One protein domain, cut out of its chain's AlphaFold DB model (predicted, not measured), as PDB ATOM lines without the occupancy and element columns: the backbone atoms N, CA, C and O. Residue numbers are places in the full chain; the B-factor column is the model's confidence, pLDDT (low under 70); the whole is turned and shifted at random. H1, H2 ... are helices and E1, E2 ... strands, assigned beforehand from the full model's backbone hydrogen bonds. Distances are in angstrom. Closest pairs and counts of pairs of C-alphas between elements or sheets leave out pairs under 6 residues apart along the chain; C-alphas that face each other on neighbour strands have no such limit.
ATOM      1  N   SER A 214      45.055   7.234 -21.445       91.88
ATOM      2  CA  SER A 214      44.176   7.830 -22.449       91.88
ATOM      3  C   SER A 214      44.831   7.919 -23.824       91.88
ATOM      4  O   SER A 214      44.879   8.976 -24.446       91.88
ATOM      5  N   TYR A 215      45.258   6.772 -24.362       89.69
ATOM      6  CA  TYR A 215      45.823   6.675 -25.719       89.69
ATOM      7  C   TYR A 215      44.881   7.176 -26.822       89.69
ATOM      8  O   TYR A 215      45.333   7.500 -27.920       89.69
ATOM      9  N   TRP A 216      43.576   7.238 -26.547       92.06
ATOM     10  CA  TRP A 216      42.560   7.775 -27.450       92.06
ATOM     11  C   TRP A 216      42.746   9.277 -27.727       92.06
ATOM     12  O   TRP A 216      42.328   9.740 -28.786       92.06
ATOM     13  N   LEU A 217      43.452  10.017 -26.857       92.38
ATOM     14  CA  LEU A 217      43.784  11.432 -27.069       92.38
ATOM     15  C   LEU A 217      44.519  11.670 -28.393       92.38
ATOM     16  O   LEU A 217      44.324  12.713 -29.010       92.38
ATOM     17  N   LYS A 218      45.293  10.688 -28.882       90.94
ATOM     18  CA  LYS A 218      45.992  10.777 -30.175       90.94
ATOM     19  C   LYS A 218      45.055  11.053 -31.357       90.94
ATOM     20  O   LYS A 218      45.497  11.633 -32.337       90.94
ATOM     21  N   GLN A 219      43.787  10.645 -31.258       89.88
ATOM     22  CA  GLN A 219      42.780  10.850 -32.305       89.88
ATOM     23  C   GLN A 219      42.247  12.287 -32.333       89.88
ATOM     24  O   GLN A 219      41.673  12.702 -33.331       89.88
ATOM     25  N   LEU A 220      42.418  13.037 -31.240       90.31
ATOM     26  CA  LEU A 220      41.986  14.431 -31.136       90.31
ATOM     27  C   LEU A 220      43.098  15.430 -31.475       90.31
ATOM     28  O   LEU A 220      42.851  16.624 -31.624       90.31
ATOM     29  N   VAL A 221      44.346  14.967 -31.569       86.81
ATOM     30  CA  VAL A 221      45.491  15.837 -31.839       86.81
ATOM     31  C   VAL A 221      45.367  16.456 -33.232       86.81
ATOM     32  O   VAL A 221      45.331  15.747 -34.230       86.81
ATOM     33  N   GLY A 222      45.390  17.789 -33.303       79.81
ATOM     34  CA  GLY A 222      45.267  18.534 -34.562       79.81
ATOM     35  C   GLY A 222      43.826  18.834 -34.983       79.81
ATOM     36  O   GLY A 222      43.636  19.465 -36.016       79.81
ATOM     37  N   GLY A 223      42.828  18.425 -34.195       79.31
ATOM     38  CA  GLY A 223      41.455  18.883 -34.378       79.31
ATOM     39  C   GLY A 223      41.268  20.321 -33.884       79.31
ATOM     40  O   GLY A 223      41.795  20.698 -32.836       79.31
ATOM     41  N   HIS A 224      40.493  21.108 -34.628       82.69
ATOM     42  CA  HIS A 224      39.988  22.400 -34.171       82.69
ATOM     43  C   HIS A 224      38.631  22.187 -33.503       82.69
ATOM     44  O   HIS A 224      37.676  21.752 -34.142       82.69
ATOM     45  N   TYR A 225      38.567  22.468 -32.206       85.56
ATOM     46  CA  TYR A 225      37.363  22.307 -31.403       85.56
ATOM     47  C   TYR A 225      37.054  23.645 -30.738       85.56
ATOM     48  O   TYR A 225      37.757  24.051 -29.812       85.56
ATOM     49  N   GLU A 226      36.028  24.339 -31.231       88.38
ATOM     50  CA  GLU A 226      35.601  25.646 -30.701       88.38
ATOM     51  C   GLU A 226      35.157  25.536 -29.238       88.38
ATOM     52  O   GLU A 226      35.471  26.386 -28.408       88.38
ATOM     53  N   VAL A 227      34.516  24.416 -28.901       94.12
ATOM     54  CA  VAL A 227      34.052  24.089 -27.553       94.12
ATOM     55  C   VAL A 227      34.657  22.781 -27.058       94.12
ATOM     56  O   VAL A 227      35.103  21.931 -27.834       94.12
ATOM     57  N   CYS A 228      34.631  22.599 -25.741       94.62
ATOM     58  CA  CYS A 228      35.166  21.434 -25.063       94.62
ATOM     59  C   CYS A 228      34.582  20.128 -25.629       94.62
ATOM     60  O   CYS A 228      33.382  19.857 -25.514       94.62
ATOM     61  N   VAL A 229      35.449  19.252 -26.144       93.50
ATOM     62  CA  VAL A 229      35.084  17.938 -26.718       93.50
ATOM     63  C   VAL A 229      34.457  16.976 -25.705       93.50
ATOM     64  O   VAL A 229      33.823  15.990 -26.079       93.50
ATOM     65  N   GLY A 230      34.597  17.280 -24.412       92.88
ATOM     66  CA  GLY A 230      33.896  16.612 -23.318       92.88
ATOM     67  C   GLY A 230      32.401  16.945 -23.217       92.88
ATOM     68  O   GLY A 230      31.699  16.385 -22.368       92.88
ATOM     69  N   GLY A 231      31.910  17.863 -24.054       92.88
ATOM     70  CA  GLY A 231      30.497  18.220 -24.162       92.88
ATOM     71  C   GLY A 231      29.971  19.068 -23.004       92.88
ATOM     72  O   GLY A 231      28.790  18.985 -22.699       92.88
ATOM     73  N   CYS A 232      30.826  19.831 -22.314       94.19
ATOM     74  CA  CYS A 232      30.380  20.786 -21.288       94.19
ATOM     75  C   CYS A 232      30.119  22.198 -21.832       94.19
ATOM     76  O   CYS A 232      29.715  23.063 -21.066       94.19
ATOM     77  N   GLY A 233      30.387  22.444 -23.119       92.75
ATOM     78  CA  GLY A 233      30.167  23.743 -23.761       92.75
ATOM     79  C   GLY A 233      31.185  24.831 -23.405       92.75
ATOM     80  O   GLY A 233      31.082  25.922 -23.944       92.75
ATOM     81  N   LYS A 234      32.173  24.557 -22.538       92.12
ATOM     82  CA  LYS A 234      33.246  25.517 -22.229       92.12
ATOM     83  C   LYS A 234      34.063  25.825 -23.489       92.12
ATOM     84  O   LYS A 234      34.437  24.899 -24.209       92.12
ATOM     85  N   GLU A 235      34.346  27.100 -23.719       92.94
ATOM     86  CA  GLU A 235      35.297  27.555 -24.736       92.94
ATOM     87  C   GLU A 235      36.736  27.183 -24.350       92.94
ATOM     88  O   GLU A 235      37.000  26.693 -23.247       92.94
ATOM     89  N   TYR A 236      37.668  27.379 -25.284       87.50
ATOM     90  CA  TYR A 236      39.083  27.116 -25.046       87.50
ATOM     91  C   TYR A 236      39.628  27.988 -23.905       87.50
ATOM     92  O   TYR A 236      39.587  29.213 -23.967       87.50
ATOM     93  N   ASP A 237      40.206  27.336 -22.897       85.56
ATOM     94  CA  ASP A 237      40.882  27.976 -21.768       85.56
ATOM     95  C   ASP A 237      42.284  27.379 -21.629       85.56
ATOM     96  O   ASP A 237      42.445  26.210 -21.269       85.56
ATOM     97  N   GLU A 238      43.320  28.175 -21.892       83.62
ATOM     98  CA  GLU A 238      44.716  27.734 -21.823       83.62
ATOM     99  C   GLU A 238      45.136  27.173 -20.453       83.62
ATOM    100  O   GLU A 238      46.072  26.369 -20.383       83.62
ATOM    101  N   ASN A 239      44.445  27.569 -19.380       83.44
ATOM    102  CA  ASN A 239      44.713  27.135 -18.012       83.44
ATOM    103  C   ASN A 239      43.937  25.886 -17.617       83.44
ATOM    104  O   ASN A 239      44.252  25.279 -16.596       83.44
ATOM    105  N   ASN A 240      42.948  25.488 -18.414       84.75
ATOM    106  CA  ASN A 240      42.055  24.379 -18.118       84.75
ATOM    107  C   ASN A 240      41.845  23.501 -19.350       84.75
ATOM    108  O   ASN A 240      40.721  23.123 -19.653       84.75
ATOM    109  N   THR A 241      42.915  23.205 -20.089       88.62
ATOM    110  CA  THR A 241      42.847  22.424 -21.327       88.62
ATOM    111  C   THR A 241      43.938  21.358 -21.373       88.62
ATOM    112  O   THR A 241      45.099  21.610 -21.042       88.62
ATOM    113  N   ILE A 242      43.573  20.147 -21.810       91.25
ATOM    114  CA  ILE A 242      44.502  19.024 -21.969       91.25
ATOM    115  C   ILE A 242      45.524  19.293 -23.075       91.25
ATOM    116  O   ILE A 242      45.208  19.782 -24.161       91.25
ATOM    117  N   ARG A 243      46.771  18.895 -22.813       88.69
ATOM    118  CA  ARG A 243      47.840  18.841 -23.808       88.69
ATOM    119  C   ARG A 243      48.318  17.413 -23.993       88.69
ATOM    120  O   ARG A 243      48.621  16.714 -23.030       88.69
ATOM    121  N   TYR A 244      48.423  17.004 -25.251       87.50
ATOM    122  CA  TYR A 244      48.927  15.694 -25.645       87.50
ATOM    123  C   TYR A 244      49.892  15.855 -26.820       87.50
ATOM    124  O   TYR A 244      49.606  16.584 -27.769       87.50
ATOM    125  N   SER A 245      51.073  15.235 -26.737       84.94
ATOM    126  CA  SER A 245      52.156  15.407 -27.725       84.94
ATOM    127  C   SER A 245      52.452  16.879 -28.062       84.94
ATOM    128  O   SER A 245      52.593  17.245 -29.227       84.94
ATOM    129  N   ARG A 246      52.524  17.735 -27.028       83.94
ATOM    130  CA  ARG A 246      52.767  19.194 -27.112       83.94
ATOM    131  C   ARG A 246      51.691  20.012 -27.842       83.94
ATOM    132  O   ARG A 246      51.896  21.198 -28.072       83.94
ATOM    133  N   ARG A 247      50.543  19.421 -28.175       87.25
ATOM    134  CA  ARG A 247      49.412  20.124 -28.793       87.25
ATOM    135  C   ARG A 247      48.259  20.235 -27.806       87.25
ATOM    136  O   ARG A 247      47.982  19.285 -27.074       87.25
ATOM    137  N   ALA A 248      47.619  21.400 -27.776       89.31
ATOM    138  CA  ALA A 248      46.418  21.611 -26.984       89.31
ATOM    139  C   ALA A 248      45.216  20.944 -27.664       89.31
ATOM    140  O   ALA A 248      45.097  20.959 -28.889       89.31
ATOM    141  N   ILE A 249      44.346  20.346 -26.862       91.44
ATOM    142  CA  ILE A 249      43.081  19.743 -27.281       91.44
ATOM    143  C   ILE A 249      42.028  20.404 -26.415       91.44
ATOM    144  O   ILE A 249      42.107  20.190 -25.212       91.44
ATOM    145  N   ASN A 250      41.069  21.148 -26.981       92.88
ATOM    146  CA  ASN A 250      39.999  21.799 -26.211       92.88
ATOM    147  C   ASN A 250      39.133  20.753 -25.480       92.88
ATOM    148  O   ASN A 250      38.115  20.270 -25.971       92.88
ATOM    149  N   LEU A 251      39.614  20.338 -24.321       92.94
ATOM    150  CA  LEU A 251      39.090  19.314 -23.446       92.94
ATOM    151  C   LEU A 251      39.472  19.750 -22.043       92.94
ATOM    152  O   LEU A 251      40.649  19.684 -21.678       92.94
ATOM    153  N   CYS A 252      38.488  20.204 -21.276       92.50
ATOM    154  CA  CYS A 252      38.764  20.690 -19.937       92.50
ATOM    155  C   CYS A 252      39.093  19.571 -18.955       92.50
ATOM    156  O   CYS A 252      38.693  18.419 -19.153       92.50
ATOM    157  N   PHE A 253      39.797  19.916 -17.875       90.69
ATOM    158  CA  PHE A 253      40.220  18.951 -16.863       90.69
ATOM    159  C   PHE A 253      39.050  18.208 -16.228       90.69
ATOM    160  O   PHE A 253      39.106  16.986 -16.116       90.69
ATOM    161  N   ASP A 254      37.957  18.907 -15.917       90.94
ATOM    162  CA  ASP A 254      36.759  18.285 -15.346       90.94
ATOM    163  C   ASP A 254      36.180  17.218 -16.280       90.94
ATOM    164  O   ASP A 254      35.890  16.098 -15.866       90.94
ATOM    165  N   CYS A 255      36.023  17.549 -17.566       93.94
ATOM    166  CA  CYS A 255      35.522  16.604 -18.557       93.94
ATOM    167  C   CYS A 255      36.485  15.444 -18.764       93.94
ATOM    168  O   CYS A 255      36.044  14.303 -18.883       93.94
ATOM    169  N   PHE A 256      37.784  15.727 -18.803       93.75
ATOM    170  CA  PHE A 256      38.789  14.697 -18.973       93.75
ATOM    171  C   PHE A 256      38.784  13.710 -17.810       93.75
ATOM    172  O   PHE A 256      38.746  12.511 -18.045       93.75
ATOM    173  N   ILE A 257      38.753  14.198 -16.569       91.75
ATOM    174  CA  ILE A 257      38.750  13.362 -15.365       91.75
ATOM    175  C   ILE A 257      37.426  12.596 -15.248       91.75
ATOM    176  O   ILE A 257      37.432  11.374 -15.103       91.75
ATOM    177  N   ASN A 258      36.290  13.291 -15.342       93.88
ATOM    178  CA  ASN A 258      34.987  12.711 -15.006       93.88
ATOM    179  C   ASN A 258      34.400  11.856 -16.134       93.88
ATOM    180  O   ASN A 258      33.678  10.901 -15.864       93.88
ATOM    181  N   LYS A 259      34.706  12.176 -17.397       94.81
ATOM    182  CA  LYS A 259      34.140  11.490 -18.570       94.81
ATOM    183  C   LYS A 259      35.166  10.649 -19.325       94.81
ATOM    184  O   LYS A 259      34.885  10.220 -20.443       94.81
ATOM    185  N   ASN A 260      36.341  10.370 -18.748       93.75
ATOM    186  CA  ASN A 260      37.423   9.690 -19.470       93.75
ATOM    187  C   ASN A 260      36.978   8.379 -20.131       93.75
ATOM    188  O   ASN A 260      37.310   8.118 -21.282       93.75
ATOM    189  N   ASN A 261      36.213   7.553 -19.410       92.12
ATOM    190  CA  ASN A 261      35.764   6.251 -19.904       92.12
ATOM    191  C   ASN A 261      34.771   6.385 -21.068       92.12
ATOM    192  O   ASN A 261      34.853   5.636 -22.040       92.12
ATOM    193  N   GLU A 262      33.847   7.342 -20.983       93.81
ATOM    194  CA  GLU A 262      32.871   7.625 -22.040       93.81
ATOM    195  C   GLU A 262      33.563   8.171 -23.291       93.81
ATOM    196  O   GLU A 262      33.348   7.674 -24.397       93.81
ATOM    197  N   LEU A 263      34.457   9.147 -23.105       93.38
ATOM    198  CA  LEU A 263      35.237   9.743 -24.185       93.38
ATOM    199  C   LEU A 263      36.178   8.715 -24.818       93.38
ATOM    200  O   LEU A 263      36.278   8.650 -26.041       93.38
ATOM    201  N   SER A 264      36.792   7.845 -24.014       92.88
ATOM    202  CA  SER A 264      37.600   6.741 -24.523       92.88
ATOM    203  C   SER A 264      36.777   5.840 -25.439       92.88
ATOM    204  O   SER A 264      37.179   5.624 -26.576       92.88
ATOM    205  N   LYS A 265      35.590   5.384 -25.024       91.56
ATOM    206  CA  LYS A 265      34.718   4.572 -25.892       91.56
ATOM    207  C   LYS A 265      34.337   5.308 -27.181       91.56
ATOM    208  O   LYS A 265      34.388   4.713 -28.252       91.56
ATOM    209  N   LYS A 266      34.009   6.599 -27.079       91.44
ATOM    210  CA  LYS A 266      33.614   7.444 -28.216       91.44
ATOM    211  C   LYS A 266      34.727   7.616 -29.252       91.44
ATOM    212  O   LYS A 266      34.448   7.604 -30.444       91.44
ATOM    213  N   TYR A 267      35.973   7.789 -28.819       88.50
ATOM    214  CA  TYR A 267      37.082   8.157 -29.709       88.50
ATOM    215  C   TYR A 267      38.055   7.009 -30.012       88.50
ATOM    216  O   TYR A 267      38.923   7.150 -30.868       88.50
ATOM    217  N   ASN A 268      37.911   5.842 -29.381       81.94
ATOM    218  CA  ASN A 268      38.780   4.679 -29.609       81.94
ATOM    219  C   ASN A 268      38.328   3.779 -30.787       81.94
ATOM    220  O   ASN A 268      38.684   2.603 -30.855       81.94
ATOM    221  N   ILE A 269      37.570   4.328 -31.748       64.31
ATOM    222  CA  ILE A 269      36.913   3.582 -32.845       64.31
ATOM    223  C   ILE A 269      37.916   2.918 -33.820       64.31
ATOM    224  O   ILE A 269      37.584   1.944 -34.493       64.31
ATOM    225  N   ASN A 270      39.190   3.321 -33.817       54.47
ATOM    226  CA  ASN A 270      40.223   2.733 -34.684       54.47
ATOM    227  C   ASN A 270      40.789   1.368 -34.228       54.47
ATOM    228  O   ASN A 270      41.663   0.832 -34.907       54.47
ATOM    229  N   ASN A 271      40.280   0.767 -33.145       48.47
ATOM    230  CA  ASN A 271      40.581  -0.632 -32.792       48.47
ATOM    231  C   ASN A 271      39.492  -1.640 -33.214       48.47
ATOM    232  O   ASN A 271      39.692  -2.834 -33.020       48.47
ATOM    233  N   ILE A 272      38.378  -1.208 -33.823       48.03
ATOM    234  CA  ILE A 272      37.313  -2.129 -34.279       48.03
ATOM    235  C   ILE A 272      37.552  -2.634 -35.720       48.03
ATOM    236  O   ILE A 272      37.092  -3.716 -36.069       48.03
TER     237      ILE A 272
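What this domain is: This is residues 214 to 272 of the 281 residues of the protein "GIY-YIG domain-containing protein" of viral metagenome (UniProt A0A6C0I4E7). A short strand hairpin, E1 and E2, and three short helices share a small body with a broad loop, residues 220 to 241; H1 and H3 pack together at one end. The 59 printed residues, in order H1, E1, E2, H2, H3, are mixed in class, with under half in named elements. The whole is compact, radius of gyration of the C-alphas 10.6 A, spanning 33 by 22 by 16 A.

How they stand to each other: H1, residues 215 to 219, touches H3, residues 260 to 267; their closest C-alphas, Trp 216 and Ser 264, are 5.9 A apart. E1, residues 242 to 244, and E2, residues 247 to 249, form an antiparallel hairpin, N 249 and O 242 within hydrogen-bond range at 2.9 A. H2, residues 253 to 258, meets H3 only through their link. Every O i to N i+4 pair is within range in H2 and H3; H1 has 0 of 1, but 2 of 2 O i to N i+3 pairs.

Where its parts are: H1, 8.4 A long, begins at C-alpha 215 (45.823, 6.675, -25.719); H3, 10.4 A, ends at C-alpha 267 (37.082, 8.157, -29.709).

The domain as a whole: The printed part has no cut. The link H1 to E1 is long. Residues 269 to 272 have pLDDT under 70.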